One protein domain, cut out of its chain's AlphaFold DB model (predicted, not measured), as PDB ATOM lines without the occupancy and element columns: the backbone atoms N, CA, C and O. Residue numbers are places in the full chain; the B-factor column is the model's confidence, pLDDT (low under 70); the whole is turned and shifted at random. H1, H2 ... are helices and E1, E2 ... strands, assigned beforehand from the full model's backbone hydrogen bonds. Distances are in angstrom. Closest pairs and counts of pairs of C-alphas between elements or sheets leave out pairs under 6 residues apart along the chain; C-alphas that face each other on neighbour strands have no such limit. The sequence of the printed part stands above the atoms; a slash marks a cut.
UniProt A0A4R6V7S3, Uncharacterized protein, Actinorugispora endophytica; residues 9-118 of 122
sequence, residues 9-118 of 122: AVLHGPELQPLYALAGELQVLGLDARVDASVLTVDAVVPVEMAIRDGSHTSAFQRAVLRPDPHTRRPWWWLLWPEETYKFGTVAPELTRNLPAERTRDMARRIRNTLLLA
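This is residues 9 to 118 of the 122 residues of an uncharacterized protein of Actinorugispora endophytica (UniProt A0A4R6V7S3). One strongly twisted sheet of five strands has two helices, H1 and H3, packed on one of its faces, while the other face has no named helix on it. H1 covers the E1 and E2 part of the sheet, H3 lies over E3, and the two helices touch at a steep angle; the short helix H2 lies off the sheet, in the link from E2 to E3. The printed part has 110 residues, with three named helices and five named strands in the order H1 E1 E2 H2 E3 E4 E5 H3. The sheet runs E1 E2 E3 E4 E5, antiparallel throughout, and the class is mixed, helices and strands. The whole is compact, with a radius of gyration of the C-alphas of 14.1 A and spans of 41 by 32 by 26 A.

Begin in the sheet with E3, residues 61 to 68, the longest strand at 23.4 A: find C-alpha 61 at (-31.560, 40.162, 34.983). Beside it you find E2, residues 41 to 45, and E4, residues 75 to 81, which is 19.8 A long. The edge strands are E1, residues 32 to 36, and E5, residues 94 to 97. Find C-alpha 17 at (-18.502, 39.537, 52.958); from there H1 runs 16.4 A to residue 28. H2 holds residues 48 to 53. H3, residues 104 to 117, runs 20.0 A and ends at C-alpha 117, (-41.317, 47.034, 38.612).

E1 and E2 form a hairpin, where N 34 and O 43 are 2.9 A apart. E2 and E3 are antiparallel neighbours, with N 64 and O 42 at 2.7 A. E3, E4 and E5 make a meander, each strand the antiparallel neighbour of the one before; look at N 67 and O 76, 2.8 A, and at N 96 and O 79, 2.8 A. H1 and H3 are on the same face of the sheet, giving two layers, helices over one face. H1 comes closest to E1 at the C-alphas of Ala 23 and Ala 33, 5.3 A. H3 has a height over the sheet of 8.8 A and runs slantwise to the strands, at 33 degrees to E3 on the local plane. H1 and H3 touch, closest at the C-alphas of Leu 26 and Ala 108, 5.2 A, and run the same way at a steep tilt of 49 degrees. H2 is not on the sheet; it is close to H3 but not clearly touching, with the C-alphas of Ala 51 and Leu 116 7.3 A apart. In H1, H2 and H3 every O i to N i+4 pair is within hydrogen-bond range.

The two C-alphas farthest apart are those of Ala 9 and Gly 55, 44.6 A. The printed part has no cut. The link from E4 to E5, residues 82 to 93, is long. Mean pLDDT of the printed part is 74.3, and values under 70 stand at residues 9 to 14, 51 to 60, 70, 82 to 94, 101 and 118.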
ATOM      1  N   ALA A   9      -7.637  32.398  52.540       43.59
ATOM      2  CA  ALA A   9      -7.881  33.821  52.781       43.59
ATOM      3  C   ALA A   9      -8.374  34.568  51.525       43.59
ATOM      4  O   ALA A   9      -9.111  35.547  51.637       43.59
ATOM      5  N   VAL A  10      -8.030  34.077  50.328       47.59
ATOM      6  CA  VAL A  10      -8.487  34.639  49.041       47.59
ATOM      7  C   VAL A  10      -9.973  34.354  48.787       47.59
ATOM      8  O   VAL A  10     -10.644  35.142  48.126       47.59
ATOM      9  N   LEU A  11     -10.527  33.283  49.365       48.50
ATOM     10  CA  LEU A  11     -11.941  32.920  49.201       48.50
ATOM     11  C   LEU A  11     -12.881  33.690  50.147       48.50
ATOM     12  O   LEU A  11     -14.093  33.697  49.937       48.50
ATOM     13  N   HIS A  12     -12.338  34.375  51.160       51.72
ATOM     14  CA  HIS A  12     -13.111  35.050  52.209       51.72
ATOM     15  C   HIS A  12     -12.505  36.392  52.649       51.72
ATOM     16  O   HIS A  12     -12.539  36.740  53.831       51.72
ATOM     17  N   GLY A  13     -11.953  37.170  51.714       61.31
ATOM     18  CA  GLY A  13     -11.507  38.531  52.013       61.31
ATOM     19  C   GLY A  13     -12.643  39.395  52.599       61.31
ATOM     20  O   GLY A  13     -13.814  39.180  52.264       61.31
ATOM     21  N   PRO A  14     -12.340  40.400  53.445       66.56
ATOM     22  CA  PRO A  14     -13.351  41.283  54.046       66.56
ATOM     23  C   PRO A  14     -14.209  42.018  53.002       66.56
ATOM     24  O   PRO A  14     -15.332  42.421  53.290       66.56
ATOM     25  N   GLU A  15     -13.710  42.146  51.775       70.25
ATOM     26  CA  GLU A  15     -14.399  42.760  50.635       70.25
ATOM     27  C   GLU A  15     -15.487  41.862  50.022       70.25
ATOM     28  O   GLU A  15     -16.417  42.367  49.395       70.25
ATOM     29  N   LEU A  16     -15.415  40.542  50.239       78.06
ATOM     30  CA  LEU A  16     -16.397  39.580  49.733       78.06
ATOM     31  C   LEU A  16     -17.586  39.404  50.681       78.06
ATOM     32  O   LEU A  16     -18.678  39.048  50.237       78.06
ATOM     33  N   GLN A  17     -17.414  39.674  51.982       82.75
ATOM     34  CA  GLN A  17     -18.502  39.537  52.958       82.75
ATOM     35  C   GLN A  17     -19.758  40.342  52.578       82.75
ATOM     36  O   GLN A  17     -20.851  39.777  52.639       82.75
ATOM     37  N   PRO A  18     -19.660  41.609  52.123       83.50
ATOM     38  CA  PRO A  18     -20.833  42.356  51.682       83.50
ATOM     39  C   PRO A  18     -21.500  41.764  50.429       83.50
ATOM     40  O   PRO A  18     -22.722  41.844  50.321       83.50
ATOM     41  N   LEU A  19     -20.738  41.145  49.512       87.12
ATOM     42  CA  LEU A  19     -21.264  40.462  48.315       87.12
ATOM     43  C   LEU A  19     -22.096  39.246  48.695       87.12
ATOM     44  O   LEU A  19     -23.247  39.133  48.277       87.12
ATOM     45  N   TYR A  20     -21.546  38.370  49.533       89.56
ATOM     46  CA  TYR A  20     -22.265  37.185  49.993       89.56
ATOM     47  C   TYR A  20     -23.471  37.545  50.863       89.56
ATOM     48  O   TYR A  20     -24.524  36.929  50.716       89.56
ATOM     49  N   ALA A  21     -23.359  38.570  51.714       89.50
ATOM     50  CA  ALA A  21     -24.492  39.066  52.488       89.50
ATOM     51  C   ALA A  21     -25.612  39.586  51.573       89.50
ATOM     52  O   ALA A  21     -26.784  39.299  51.813       89.50
ATOM     53  N   LEU A  22     -25.267  40.329  50.514       89.19
ATOM     54  CA  LEU A  22     -26.253  40.830  49.560       89.19
ATOM     55  C   LEU A  22     -26.903  39.692  48.776       89.19
ATOM     56  O   LEU A  22     -28.128  39.641  48.700       89.19
ATOM     57  N   ALA A  23     -26.105  38.770  48.238       92.25
ATOM     58  CA  ALA A  23     -26.612  37.604  47.524       92.25
ATOM     59  C   ALA A  23     -27.553  36.767  48.406       92.25
ATOM     60  O   ALA A  23     -28.639  36.404  47.963       92.25
ATOM     61  N   GLY A  24     -27.191  36.536  49.672       93.88
ATOM     62  CA  GLY A  24     -28.037  35.823  50.628       93.88
ATOM     63  C   GLY A  24     -29.371  36.528  50.888       93.88
ATOM     64  O   GLY A  24     -30.420  35.893  50.837       93.88
ATOM     65  N   GLU A  25     -29.368  37.846  51.103       94.44
ATOM     66  CA  GLU A  25     -30.612  38.611  51.287       94.44
ATOM     67  C   GLU A  25     -31.491  38.607  50.024       94.44
ATOM     68  O   GLU A  25     -32.714  38.517  50.128       94.44
ATOM     69  N   LEU A  26     -30.899  38.659  48.827       92.38
ATOM     70  CA  LEU A  26     -31.634  38.550  47.561       92.38
ATOM     71  C   LEU A  26     -32.279  37.164  47.398       92.38
ATOM     72  O   LEU A  26     -33.450  37.082  47.026       92.38
ATOM     73  N   GLN A  27     -31.560  36.097  47.754       93.56
ATOM     74  CA  GLN A  27     -32.079  34.725  47.755       93.56
ATOM     75  C   GLN A  27     -33.215  34.539  48.766       93.56
ATOM     76  O   GLN A  27     -34.247  33.957  48.439       93.56
ATOM     77  N   VAL A  28     -33.089  35.101  49.974       94.94
ATOM     78  CA  VAL A  28     -34.167  35.114  50.984       94.94
ATOM     79  C   VAL A  28     -35.417  35.836  50.468       94.94
ATOM     80  O   VAL A  28     -36.537  35.491  50.839       94.94
ATOM     81  N   LEU A  29     -35.240  36.834  49.601       90.69
ATOM     82  CA  LEU A  29     -36.330  37.552  48.941       90.69
ATOM     83  C   LEU A  29     -36.864  36.845  47.678       90.69
ATOM     84  O   LEU A  29     -37.766  37.382  47.030       90.69
ATOM     85  N   GLY A  30     -36.350  35.655  47.360       89.69
ATOM     86  CA  GLY A  30     -36.819  34.788  46.279       89.69
ATOM     87  C   GLY A  30     -36.131  34.993  44.927       89.69
ATOM     88  O   GLY A  30     -36.567  34.406  43.947       89.69
ATOM     89  N   LEU A  31     -35.077  35.806  44.841       88.81
ATOM     90  CA  LEU A  31     -34.328  36.002  43.594       88.81
ATOM     91  C   LEU A  31     -33.244  34.925  43.419       88.81
ATOM     92  O   LEU A  31     -32.639  34.499  44.401       88.81
ATOM     93  N   ASP A  32     -32.937  34.532  42.179       89.94
ATOM     94  CA  ASP A  32     -31.691  33.797  41.901       89.94
ATOM     95  C   ASP A  32     -30.547  34.813  41.917       89.94
ATOM     96  O   ASP A  32     -30.510  35.706  41.070       89.94
ATOM     97  N   ALA A  33     -29.654  34.715  42.905       91.19
ATOM     98  CA  ALA A  33     -28.532  35.633  43.050       91.19
ATOM     99  C   ALA A  33     -27.191  34.908  43.154       91.19
ATOM    100  O   ALA A  33     -27.057  33.931  43.897       91.19
ATOM    101  N   ARG A  34     -26.180  35.411  42.435       91.38
ATOM    102  CA  ARG A  34     -24.849  34.792  42.316       91.38
ATOM    103  C   ARG A  34     -23.747  35.828  42.466       91.38
ATOM    104  O   ARG A  34     -23.832  36.911  41.900       91.38
ATOM    105  N   VAL A  35     -22.708  35.483  43.219       90.38
ATOM    106  CA  VAL A  35     -21.531  36.339  43.410       90.38
ATOM    107  C   VAL A  35     -20.497  36.025  42.335       90.38
ATOM    108  O   VAL A  35     -20.118  34.866  42.171       90.38
ATOM    109  N   ASP A  36     -19.993  37.060  41.671       87.12
ATOM    110  CA  ASP A  36     -18.753  37.001  40.902       87.12
ATOM    111  C   ASP A  36     -17.663  37.752  41.676       87.12
ATOM    112  O   ASP A  36     -17.587  38.985  41.692       87.12
ATOM    113  N   ALA A  37     -16.827  36.978  42.369       82.44
ATOM    114  CA  ALA A  37     -15.748  37.498  43.196       82.44
ATOM    115  C   ALA A  37     -14.590  38.083  42.368       82.44
ATOM    116  O   ALA A  37     -13.827  38.886  42.897       82.44
ATOM    117  N   SER A  38     -14.462  37.724  41.082       81.50
ATOM    118  CA  SER A  38     -13.365  38.197  40.226       81.50
ATOM    119  C   SER A  38     -13.487  39.681  39.877       81.50
ATOM    120  O   SER A  38     -12.485  40.359  39.655       81.50
ATOM    121  N   VAL A  39     -14.722  40.192  39.870       79.50
ATOM    122  CA  VAL A  39     -15.059  41.581  39.528       79.50
ATOM    123  C   VAL A  39     -15.907  42.277  40.600       79.50
ATOM    124  O   VAL A  39     -16.386  43.389  40.378       79.50
ATOM    125  N   LEU A  40     -16.060  41.652  41.773       83.31
ATOM    126  CA  LEU A  40     -16.815  42.153  42.928       83.31
ATOM    127  C   LEU A  40     -18.271  42.528  42.591       83.31
ATOM    128  O   LEU A  40     -18.749  43.626  42.901       83.31
ATOM    129  N   THR A  41     -18.994  41.603  41.955       86.81
ATOM    130  CA  THR A  41     -20.401  41.803  41.569       86.81
ATOM    131  C   THR A  41     -21.334  40.742  42.138       86.81
ATOM    132  O   THR A  41     -20.924  39.638  42.491       86.81
ATOM    133  N   VAL A  42     -22.618  41.084  42.210       89.12
ATOM    134  CA  VAL A  42     -23.726  40.176  42.503       89.12
ATOM    135  C   VAL A  42     -24.730  40.272  41.365       89.12
ATOM    136  O   VAL A  42     -25.317  41.327  41.145       89.12
ATOM    137  N   ASP A  43     -24.941  39.176  40.658       88.62
ATOM    138  CA  ASP A  43     -25.991  39.050  39.654       88.62
ATOM    139  C   ASP A  43     -27.291  38.630  40.339       88.62
ATOM    140  O   ASP A  43     -27.251  37.833  41.274       88.62
ATOM    141  N   ALA A  44     -28.428  39.173  39.906       88.38
ATOM    142  CA  ALA A  44     -29.750  38.915  40.463       88.38
ATOM    143  C   ALA A  44     -30.788  38.766  39.343       88.38
ATOM    144  O   ALA A  44     -30.901  39.627  38.472       88.38
ATOM    145  N   VAL A  45     -31.566  37.688  39.381       85.12
ATOM    146  CA  VAL A  45     -32.584  37.362  38.378       85.12
ATOM    147  C   VAL A  45     -33.907  37.066  39.064       85.12
ATOM    148  O   VAL A  45     -33.942  36.373  40.083       85.12
ATOM    149  N   VAL A  46     -35.005  37.570  38.498       83.31
ATOM    150  CA  VAL A  46     -36.357  37.185  38.925       83.31
ATOM    151  C   VAL A  46     -36.685  35.806  38.351       83.31
ATOM    152  O   VAL A  46     -36.707  35.657  37.126       83.31
ATOM    153  N   PRO A  47     -36.965  34.789  39.185       78.62
ATOM    154  CA  PRO A  47     -37.439  33.508  38.685       78.62
ATOM    155  C   PRO A  47     -38.794  33.665  37.990       78.62
ATOM    156  O   PRO A  47     -39.659  34.409  38.456       78.62
ATOM    157  N   VAL A  48     -39.005  32.910  36.911       72.25
ATOM    158  CA  VAL A  48     -40.227  32.970  36.086       72.25
ATOM    159  C   VAL A  48     -41.501  32.802  36.924       72.25
ATOM    160  O   VAL A  48     -42.486  33.495  36.703       72.25
ATOM    161  N   GLU A  49     -41.474  31.937  37.936       70.75
ATOM    162  CA  GLU A  49     -42.605  31.687  38.839       70.75
ATOM    163  C   GLU A  49     -43.019  32.926  39.651       70.75
ATOM    164  O   GLU A  49     -44.207  33.159  39.874       70.75
ATOM    165  N   MET A  50     -42.051  33.750  40.067       70.19
ATOM    166  CA  MET A  50     -42.327  35.019  40.745       70.19
ATOM    167  C   MET A  50     -42.848  36.075  39.777       70.19
ATOM    168  O   MET A  50     -43.714  36.857  40.153       70.19
ATOM    169  N   ALA A  51     -42.351  36.068  38.540       64.50
ATOM    170  CA  ALA A  51     -42.800  36.984  37.503       64.50
ATOM    171  C   ALA A  51     -44.283  36.728  37.148       64.50
ATOM    172  O   ALA A  51     -45.095  37.655  37.142       64.50
ATOM    173  N   ILE A  52     -44.672  35.453  36.982       60.84
ATOM    174  CA  ILE A  52     -46.055  35.041  36.672       60.84
ATOM    175  C   ILE A  52     -47.042  35.482  37.763       60.84
ATOM    176  O   ILE A  52     -48.171  35.861  37.453       60.84
ATOM    177  N   ARG A  53     -46.635  35.452  39.040       56.81
ATOM    178  CA  ARG A  53     -47.507  35.806  40.172       56.81
ATOM    179  C   ARG A  53     -47.984  37.261  40.136       56.81
ATOM    180  O   ARG A  53     -49.102  37.523  40.570       56.81
ATOM    181  N   ASP A  54     -47.173  38.158  39.585       58.34
ATOM    182  CA  ASP A  54     -47.502  39.578  39.422       58.34
ATOM    183  C   ASP A  54     -48.005  39.898  37.995       58.34
ATOM    184  O   ASP A  54     -48.118  41.060  37.614       58.34
ATOM    185  N   GLY A  55     -48.330  38.871  37.195       54.91
ATOM    186  CA  GLY A  55     -48.842  39.018  35.828       54.91
ATOM    187  C   GLY A  55     -47.789  39.424  34.791       54.91
ATOM    188  O   GLY A  55     -48.145  39.731  33.656       54.91
ATOM    189  N   SER A  56     -46.503  39.412  35.154       56.41
ATOM    190  CA  SER A  56     -45.396  39.835  34.297       56.41
ATOM    191  C   SER A  56     -44.630  38.623  33.763       56.41
ATOM    192  O   SER A  56     -44.064  37.851  34.524       56.41
ATOM    193  N   HIS A  57     -44.528  38.444  32.447       54.94
ATOM    194  CA  HIS A  57     -43.661  37.413  31.853       54.94
ATOM    195  C   HIS A  57     -42.208  37.902  31.696       54.94
ATOM    196  O   HIS A  57     -41.585  37.698  30.656       54.94
ATOM    197  N   THR A  58     -41.652  38.575  32.705       55.97
ATOM    198  CA  THR A  58     -40.314  39.176  32.615       55.97
ATOM    199  C   THR A  58     -39.251  38.310  33.290       55.97
ATOM    200  O   THR A  58     -39.211  38.173  34.510       55.97
ATOM    201  N   SER A  59     -38.322  37.764  32.498       61.28
ATOM    202  CA  SER A  59     -37.024  37.311  33.009       61.28
ATOM    203  C   SER A  59     -36.076  38.513  33.074       61.28
ATOM    204  O   SER A  59     -35.261  38.718  32.175       61.28
ATOM    205  N   ALA A  60     -36.219  39.351  34.103       69.00
ATOM    206  CA  ALA A  60     -35.329  40.491  34.311       69.00
ATOM    207  C   ALA A  60     -34.036  40.030  35.006       69.00
ATOM    208  O   ALA A  60     -34.082  39.423  36.079       69.00
ATOM    209  N   PHE A  61     -32.889  40.322  34.389       76.81
ATOM    210  CA  PHE A  61     -31.560  40.162  34.983       76.81
ATOM    211  C   PHE A  61     -31.029  41.546  35.369       76.81
ATOM    212  O   PHE A  61     -31.075  42.477  34.567       76.81
ATOM    213  N   GLN A  62     -30.460  41.668  36.566       77.69
ATOM    214  CA  GLN A  62     -29.690  42.829  37.006       77.69
ATOM    215  C   GLN A  62     -28.347  42.404  37.576       77.69
ATOM    216  O   GLN A  62     -28.206  41.328  38.148       77.69
ATOM    217  N   ARG A  63     -27.373  43.305  37.482       83.69
ATOM    218  CA  ARG A  63     -26.072  43.148  38.128       83.69
ATOM    219  C   ARG A  63     -25.851  44.279  39.119       83.69
ATOM    220  O   ARG A  63     -25.838  45.448  38.747       83.69
ATOM    221  N   ALA A  64     -25.652  43.938  40.382       82.44
ATOM    222  CA  ALA A  64     -25.195  44.852  41.413       82.44
ATOM    223  C   ALA A  64     -23.665  44.821  41.483       82.44
ATOM    224  O   ALA A  64     -23.058  43.767  41.648       82.44
ATOM    225  N   VAL A  65     -23.025  45.980  41.377       82.50
ATOM    226  CA  VAL A  65     -21.564  46.111  41.481       82.50
ATOM    227  C   VAL A  65     -21.223  46.762  42.809       82.50
ATOM    228  O   VAL A  65     -21.726  47.854  43.084       82.50
ATOM    229  N   LEU A  66     -20.359  46.130  43.607       79.44
ATOM    230  CA  LEU A  66     -19.852  46.725  44.837       79.44
ATOM    231  C   LEU A  66     -18.643  47.605  44.542       79.44
ATOM    232  O   LEU A  66     -17.684  47.176  43.906       79.44
ATOM    233  N   ARG A  67     -18.661  48.840  45.036       76.94
ATOM    234  CA  ARG A  67     -17.516  49.751  44.978       76.94
ATOM    235  C   ARG A  67     -17.281  50.396  46.341       76.94
ATOM    236  O   ARG A  67     -18.214  50.499  47.129       76.94
ATOM    237  N   PRO A  68     -16.059  50.840  46.657       72.25
ATOM    238  CA  PRO A  68     -15.813  51.692  47.815       72.25
ATOM    239  C   PRO A  68     -16.275  53.124  47.526       72.25
ATOM    240  O   PRO A  68     -16.070  53.650  46.429       72.25
ATOM    241  N   ASP A  69     -16.950  53.757  48.485       73.12
ATOM    242  CA  ASP A  69     -17.442  55.127  48.328       73.12
ATOM    243  C   ASP A  69     -16.255  56.080  48.475       73.12
ATOM    244  O   ASP A  69     -15.534  55.990  49.470       73.12
ATOM    245  N   PRO A  70     -16.013  56.986  47.514       69.56
ATOM    246  CA  PRO A  70     -14.822  57.828  47.553       69.56
ATOM    247  C   PRO A  70     -14.807  58.788  48.754       69.56
ATOM    248  O   PRO A  70     -13.732  59.209  49.172       69.56
ATOM    249  N   HIS A  71     -15.968  59.108  49.335       75.44
ATOM    250  CA  HIS A  71     -16.094  60.013  50.476       75.44
ATOM    251  C   HIS A  71     -16.111  59.268  51.812       75.44
ATOM    252  O   HIS A  71     -15.459  59.695  52.761       75.44
ATOM    253  N   THR A  72     -16.844  58.155  51.906       75.44
ATOM    254  CA  THR A  72     -17.023  57.434  53.183       75.44
ATOM    255  C   THR A  72     -16.140  56.198  53.323       75.44
ATOM    256  O   THR A  72     -16.067  55.623  54.408       75.44
ATOM    257  N   ARG A  73     -15.496  55.758  52.233       70.69
ATOM    258  CA  ARG A  73     -14.782  54.474  52.092       70.69
ATOM    259  C   ARG A  73     -15.602  53.245  52.487       70.69
ATOM    260  O   ARG A  73     -15.051  52.159  52.643       70.69
ATOM    261  N   ARG A  74     -16.920  53.395  52.630       72.81
ATOM    262  CA  ARG A  74     -17.834  52.284  52.880       72.81
ATOM    263  C   ARG A  74     -18.187  51.603  51.559       72.81
ATOM    264  O   ARG A  74     -18.230  52.278  50.529       72.81
ATOM    265  N   PRO A  75     -18.464  50.293  51.571       70.56
ATOM    266  CA  PRO A  75     -18.985  49.616  50.394       70.56
ATOM    267  C   PRO A  75     -20.349  50.220  49.992       70.56
ATOM    268  O   PRO A  75     -21.253  50.322  50.821       70.56
ATOM    269  N   TRP A  76     -20.497  50.628  48.733       77.31
ATOM    270  CA  TRP A  76     -21.736  51.102  48.102       77.31
ATOM    271  C   TRP A  76     -21.943  50.396  46.761       77.31
ATOM    272  O   TRP A  76     -21.049  49.714  46.265       77.31
ATOM    273  N   TRP A  77     -23.130  50.551  46.174       78.94
ATOM    274  CA  TRP A  77     -23.581  49.664  45.108       78.94
ATOM    275  C   TRP A  77     -24.235  50.416  43.964       78.94
ATOM    276  O   TRP A  77     -24.887  51.446  44.152       78.94
ATOM    277  N   TRP A  78     -24.007  49.918  42.756       78.94
ATOM    278  CA  TRP A  78     -24.582  50.450  41.527       78.94
ATOM    279  C   TRP A  78     -25.365  49.308  40.910       78.94
ATOM    280  O   TRP A  78     -24.915  48.163  40.970       78.94
ATOM    281  N   LEU A  79     -26.518  49.617  40.330       78.88
ATOM    282  CA  LEU A  79     -27.241  48.656  39.517       78.88
ATOM    283  C   LEU A  79     -26.878  48.883  38.064       78.88
ATOM    284  O   LEU A  79     -26.861  50.013  37.584       78.88
ATOM    285  N   LEU A  80     -26.554  47.783  37.408       77.25
ATOM    286  CA  LEU A  80     -26.350  47.684  35.986       77.25
ATOM    287  C   LEU A  80     -27.562  46.958  35.414       77.25
ATOM    288  O   LEU A  80     -27.815  45.800  35.771       77.25
ATOM    289  N   TRP A  81     -28.276  47.629  34.520       71.50
ATOM    290  CA  TRP A  81     -29.227  46.980  33.633       71.50
ATOM    291  C   TRP A  81     -28.453  46.474  32.427       71.50
ATOM    292  O   TRP A  81     -27.934  47.279  31.655       71.50
ATOM    293  N   PRO A  82     -28.355  45.160  32.215       64.19
ATOM    294  CA  PRO A  82     -27.784  44.634  30.989       64.19
ATOM    295  C   PRO A  82     -28.835  44.593  29.874       64.19
ATOM    296  O   PRO A  82     -28.745  43.690  29.046       64.19
ATOM    297  N   GLU A  83     -29.830  45.506  29.912       57.56
ATOM    298  CA  GLU A  83     -31.025  45.579  29.053       57.56
ATOM    299  C   GLU A  83     -30.872  44.747  27.792       57.56
ATOM    300  O   GLU A  83     -30.034  45.107  26.972       57.56
ATOM    301  N   GLU A  84     -31.634  43.650  27.677       47.84
ATOM    302  CA  GLU A  84     -32.039  42.928  26.451       47.84
ATOM    303  C   GLU A  84     -31.135  43.015  25.199       47.84
ATOM    304  O   GLU A  84     -31.569  42.892  24.058       47.84
ATOM    305  N   THR A  85     -29.829  43.111  25.396       45.81
ATOM    306  CA  THR A  85     -28.801  43.181  24.360       45.81
ATOM    307  C   THR A  85     -27.790  42.077  24.526       45.81
ATOM    308  O   THR A  85     -26.953  41.884  23.652       45.81
ATOM    309  N   TYR A  86     -27.954  41.207  25.518       42.16
ATOM    310  CA  TYR A  86     -27.226  39.946  25.517       42.16
ATOM    311  C   TYR A  86     -27.646  39.006  24.368       42.16
ATOM    312  O   TYR A  86     -26.939  38.046  24.079       42.16
ATOM    313  N   LYS A  87     -28.754  39.296  23.660       43.19
ATOM    314  CA  LYS A  87     -29.093  38.630  22.388       43.19
ATOM    315  C   LYS A  87     -28.675  39.400  21.124       43.19
ATOM    316  O   LYS A  87     -28.499  38.749  20.101       43.19
ATOM    317  N   PHE A  88     -28.477  40.728  21.174       46.75
ATOM    318  CA  PHE A  88     -28.261  41.554  19.963       46.75
ATOM    319  C   PHE A  88     -27.188  42.665  20.048       46.75
ATOM    320  O   PHE A  88     -26.994  43.391  19.083       46.75
ATOM    321  N   GLY A  89     -26.440  42.783  21.146       44.81
ATOM    322  CA  GLY A  89     -25.081  43.338  21.175       44.81
ATOM    323  C   GLY A  89     -24.862  44.836  20.922       44.81
ATOM    324  O   GLY A  89     -23.774  45.170  20.459       44.81
ATOM    325  N   THR A  90     -25.809  45.745  21.207       50.47
ATOM    326  CA  THR A  90     -25.615  47.168  20.818       50.47
ATOM    327  C   THR A  90     -26.009  48.266  21.811       50.47
ATOM    328  O   THR A  90     -25.870  49.436  21.465       50.47
ATOM    329  N   VAL A  91     -26.450  47.961  23.033       52.84
ATOM    330  CA  VAL A  91     -26.834  48.997  24.012       52.84
ATOM    331  C   VAL A  91     -25.863  48.968  25.184       52.84
ATOM    332  O   VAL A  91     -25.587  47.917  25.762       52.84
ATOM    333  N   ALA A  92     -25.281  50.132  25.484       55.28
ATOM    334  CA  ALA A  92     -24.431  50.302  26.650       55.28
ATOM    335  C   ALA A  92     -25.289  50.128  27.909       55.28
ATOM    336  O   ALA A  92     -26.383  50.685  27.974       55.28
ATOM    337  N   PRO A  93     -24.816  49.374  28.905       60.94
ATOM    338  CA  PRO A  93     -25.640  49.066  30.055       60.94
ATOM    339  C   PRO A  93     -25.936  50.330  30.873       60.94
ATOM    340  O   PRO A  93     -25.033  51.124  31.158       60.94
ATOM    341  N   GLU A  94     -27.196  50.511  31.269       67.50
ATOM    342  CA  GLU A  94     -27.589  51.648  32.096       67.50
ATOM    343  C   GLU A  94     -27.097  51.444  33.535       67.50
ATOM    344  O   GLU A  94     -27.366  50.424  34.177       67.50
ATOM    345  N   LEU A  95     -26.348  52.430  34.036       70.12
ATOM    346  CA  LEU A  95     -25.765  52.441  35.373       70.12
ATOM    347  C   LEU A  95     -26.570  53.363  36.290       70.12
ATOM    348  O   LEU A  95     -26.425  54.584  36.240       70.12
ATOM    349  N   THR A  96     -27.343  52.788  37.204       73.62
ATOM    350  CA  THR A  96     -28.037  53.548  38.248       73.62
ATOM    351  C   THR A  96     -27.267  53.450  39.567       73.62
ATOM    352  O   THR A  96     -27.224  52.400  40.221       73.62
ATOM    353  N   ARG A  97     -26.662  54.563  40.008       73.94
ATOM    354  CA  ARG A  97     -26.084  54.671  41.360       73.94
ATOM    355  C   ARG A  97     -27.202  54.551  42.389       73.94
ATOM    356  O   ARG A  97     -28.109  55.378  42.409       73.94
ATOM    357  N   ASN A  98     -27.099  53.577  43.288       72.44
ATOM    358  CA  ASN A  98     -27.997  53.516  44.431       72.44
ATOM    359  C   ASN A  98     -27.429  54.319  45.598       72.44
ATOM    360  O   ASN A  98     -26.215  54.379  45.811       72.44
ATOM    361  N   LEU A  99     -28.331  54.936  46.365       72.56
ATOM    362  CA  LEU A  99     -27.964  55.539  47.640       72.56
ATOM    363  C   LEU A  99     -27.375  54.460  48.558       72.56
ATOM    364  O   LEU A  99     -27.908  53.342  48.575       72.56
ATOM    365  N   PRO A 100     -26.339  54.787  49.352       70.62
ATOM    366  CA  PRO A 100     -25.839  53.888  50.381       70.62
ATOM    367  C   PRO A 100     -26.996  53.360  51.233       70.62
ATOM    368  O   PRO A 100     -27.887  54.111  51.635       70.62
ATOM    369  N   ALA A 101     -27.001  52.055  51.480       67.44
ATOM    370  CA  ALA A 101     -27.927  51.436  52.413       67.44
ATOM    371  C   ALA A 101     -27.161  51.090  53.687       67.44
ATOM    372  O   ALA A 101     -26.121  50.436  53.626       67.44
ATOM    373  N   GLU A 102     -27.682  51.503  54.842       70.62
ATOM    374  CA  GLU A 102     -27.091  51.139  56.137       70.62
ATOM    375  C   GLU A 102     -27.204  49.636  56.415       70.62
ATOM    376  O   GLU A 102     -26.392  49.074  57.147       70.62
ATOM    377  N   ARG A 103     -28.206  48.978  55.815       83.06
ATOM    378  CA  ARG A 103     -28.456  47.542  55.936       83.06
ATOM    379  C   ARG A 103     -28.530  46.892  54.562       83.06
ATOM    380  O   ARG A 103     -29.280  47.330  53.690       83.06
ATOM    381  N   THR A 104     -27.830  45.773  54.415       84.50
ATOM    382  CA  THR A 104     -27.821  44.946  53.200       84.50
ATOM    383  C   THR A 104     -29.227  44.520  52.768       84.50
ATOM    384  O   THR A 104     -29.553  44.543  51.583       84.50
ATOM    385  N   ARG A 105     -30.105  44.223  53.731       88.81
ATOM    386  CA  ARG A 105     -31.494  43.831  53.470       88.81
ATOM    387  C   ARG A 105     -32.329  44.916  52.791       88.81
ATOM    388  O   ARG A 105     -33.148  44.606  51.926       88.81
ATOM    389  N   ASP A 106     -32.139  46.180  53.160       86.69
ATOM    390  CA  ASP A 106     -32.904  47.289  52.572       86.69
ATOM    391  C   ASP A 106     -32.519  47.494  51.107       86.69
ATOM    392  O   ASP A 106     -33.363  47.777  50.258       86.69
ATOM    393  N   MET A 107     -31.247  47.266  50.794       84.94
ATOM    394  CA  MET A 107     -30.748  47.257  49.427       84.94
ATOM    395  C   MET A 107     -31.295  46.087  48.621       84.94
ATOM    396  O   MET A 107     -31.810  46.307  47.531       84.94
ATOM    397  N   ALA A 108     -31.279  44.872  49.174       89.12
ATOM    398  CA  ALA A 108     -31.857  43.703  48.517       89.12
ATOM    399  C   ALA A 108     -33.349  43.906  48.189       89.12
ATOM    400  O   ALA A 108     -33.807  43.553  47.103       89.12
ATOM    401  N   ARG A 109     -34.105  44.562  49.085       88.31
ATOM    402  CA  ARG A 109     -35.503  44.952  48.831       88.31
ATOM    403  C   ARG A 109     -35.641  45.947  47.685       88.31
ATOM    404  O   ARG A 109     -36.540  45.778  46.869       88.31
ATOM    405  N   ARG A 110     -34.778  46.968  47.614       84.44
ATOM    406  CA  ARG A 110     -34.778  47.927  46.497       84.44
ATOM    407  C   ARG A 110     -34.522  47.213  45.176       84.44
ATOM    408  O   ARG A 110     -35.335  47.355  44.279       84.44
ATOM    409  N   ILE A 111     -33.478  46.382  45.107       84.44
ATOM    410  CA  ILE A 111     -33.134  45.592  43.914       84.44
ATOM    411  C   ILE A 111     -34.320  44.732  43.479       84.44
ATOM    412  O   ILE A 111     -34.748  44.815  42.333       84.44
ATOM    413  N   ARG A 112     -34.910  43.969  44.408       85.56
ATOM    414  CA  ARG A 112     -36.100  43.160  44.123       85.56
ATOM    415  C   ARG A 112     -37.252  43.997  43.583       85.56
ATOM    416  O   ARG A 112     -37.848  43.623  42.582       85.56
ATOM    417  N   ASN A 113     -37.584  45.103  44.239       84.00
ATOM    418  CA  ASN A 113     -38.696  45.940  43.804       84.00
ATOM    419  C   ASN A 113     -38.420  46.539  42.425       84.00
ATOM    420  O   ASN A 113     -39.300  46.525  41.580       84.00
ATOM    421  N   THR A 114     -37.203  47.013  42.169       80.06
ATOM    422  CA  THR A 114     -36.793  47.525  40.861       80.06
ATOM    423  C   THR A 114     -36.896  46.446  39.780       80.06
ATOM    424  O   THR A 114     -37.430  46.716  38.711       80.06
ATOM    425  N   LEU A 115     -36.464  45.218  40.068       79.69
ATOM    426  CA  LEU A 115     -36.600  44.073  39.165       79.69
ATOM    427  C   LEU A 115     -38.061  43.700  38.864       79.69
ATOM    428  O   LEU A 115     -38.381  43.388  37.722       79.69
ATOM    429  N   LEU A 116     -38.940  43.733  39.870       76.69
ATOM    430  CA  LEU A 116     -40.371  43.454  39.695       76.69
ATOM    431  C   LEU A 116     -41.097  44.590  38.956       76.69
ATOM    432  O   LEU A 116     -42.024  44.333  38.196       76.69
ATOM    433  N   LEU A 117     -40.680  45.840  39.176       73.12
ATOM    434  CA  LEU A 117     -41.317  47.034  38.612       73.12
ATOM    435  C   LEU A 117     -40.828  47.398  37.210       73.12
ATOM    436  O   LEU A 117     -41.541  48.103  36.508       73.12
ATOM    437  N   ALA A 118     -39.659  46.929  36.773       63.84
ATOM    438  CA  ALA A 118     -39.165  47.170  35.413       63.84
ATOM    439  C   ALA A 118     -39.832  46.304  34.338       63.84
ATOM    440  O   ALA A 118     -39.262  46.044  33.282       63.84
TER     441      ALA A 118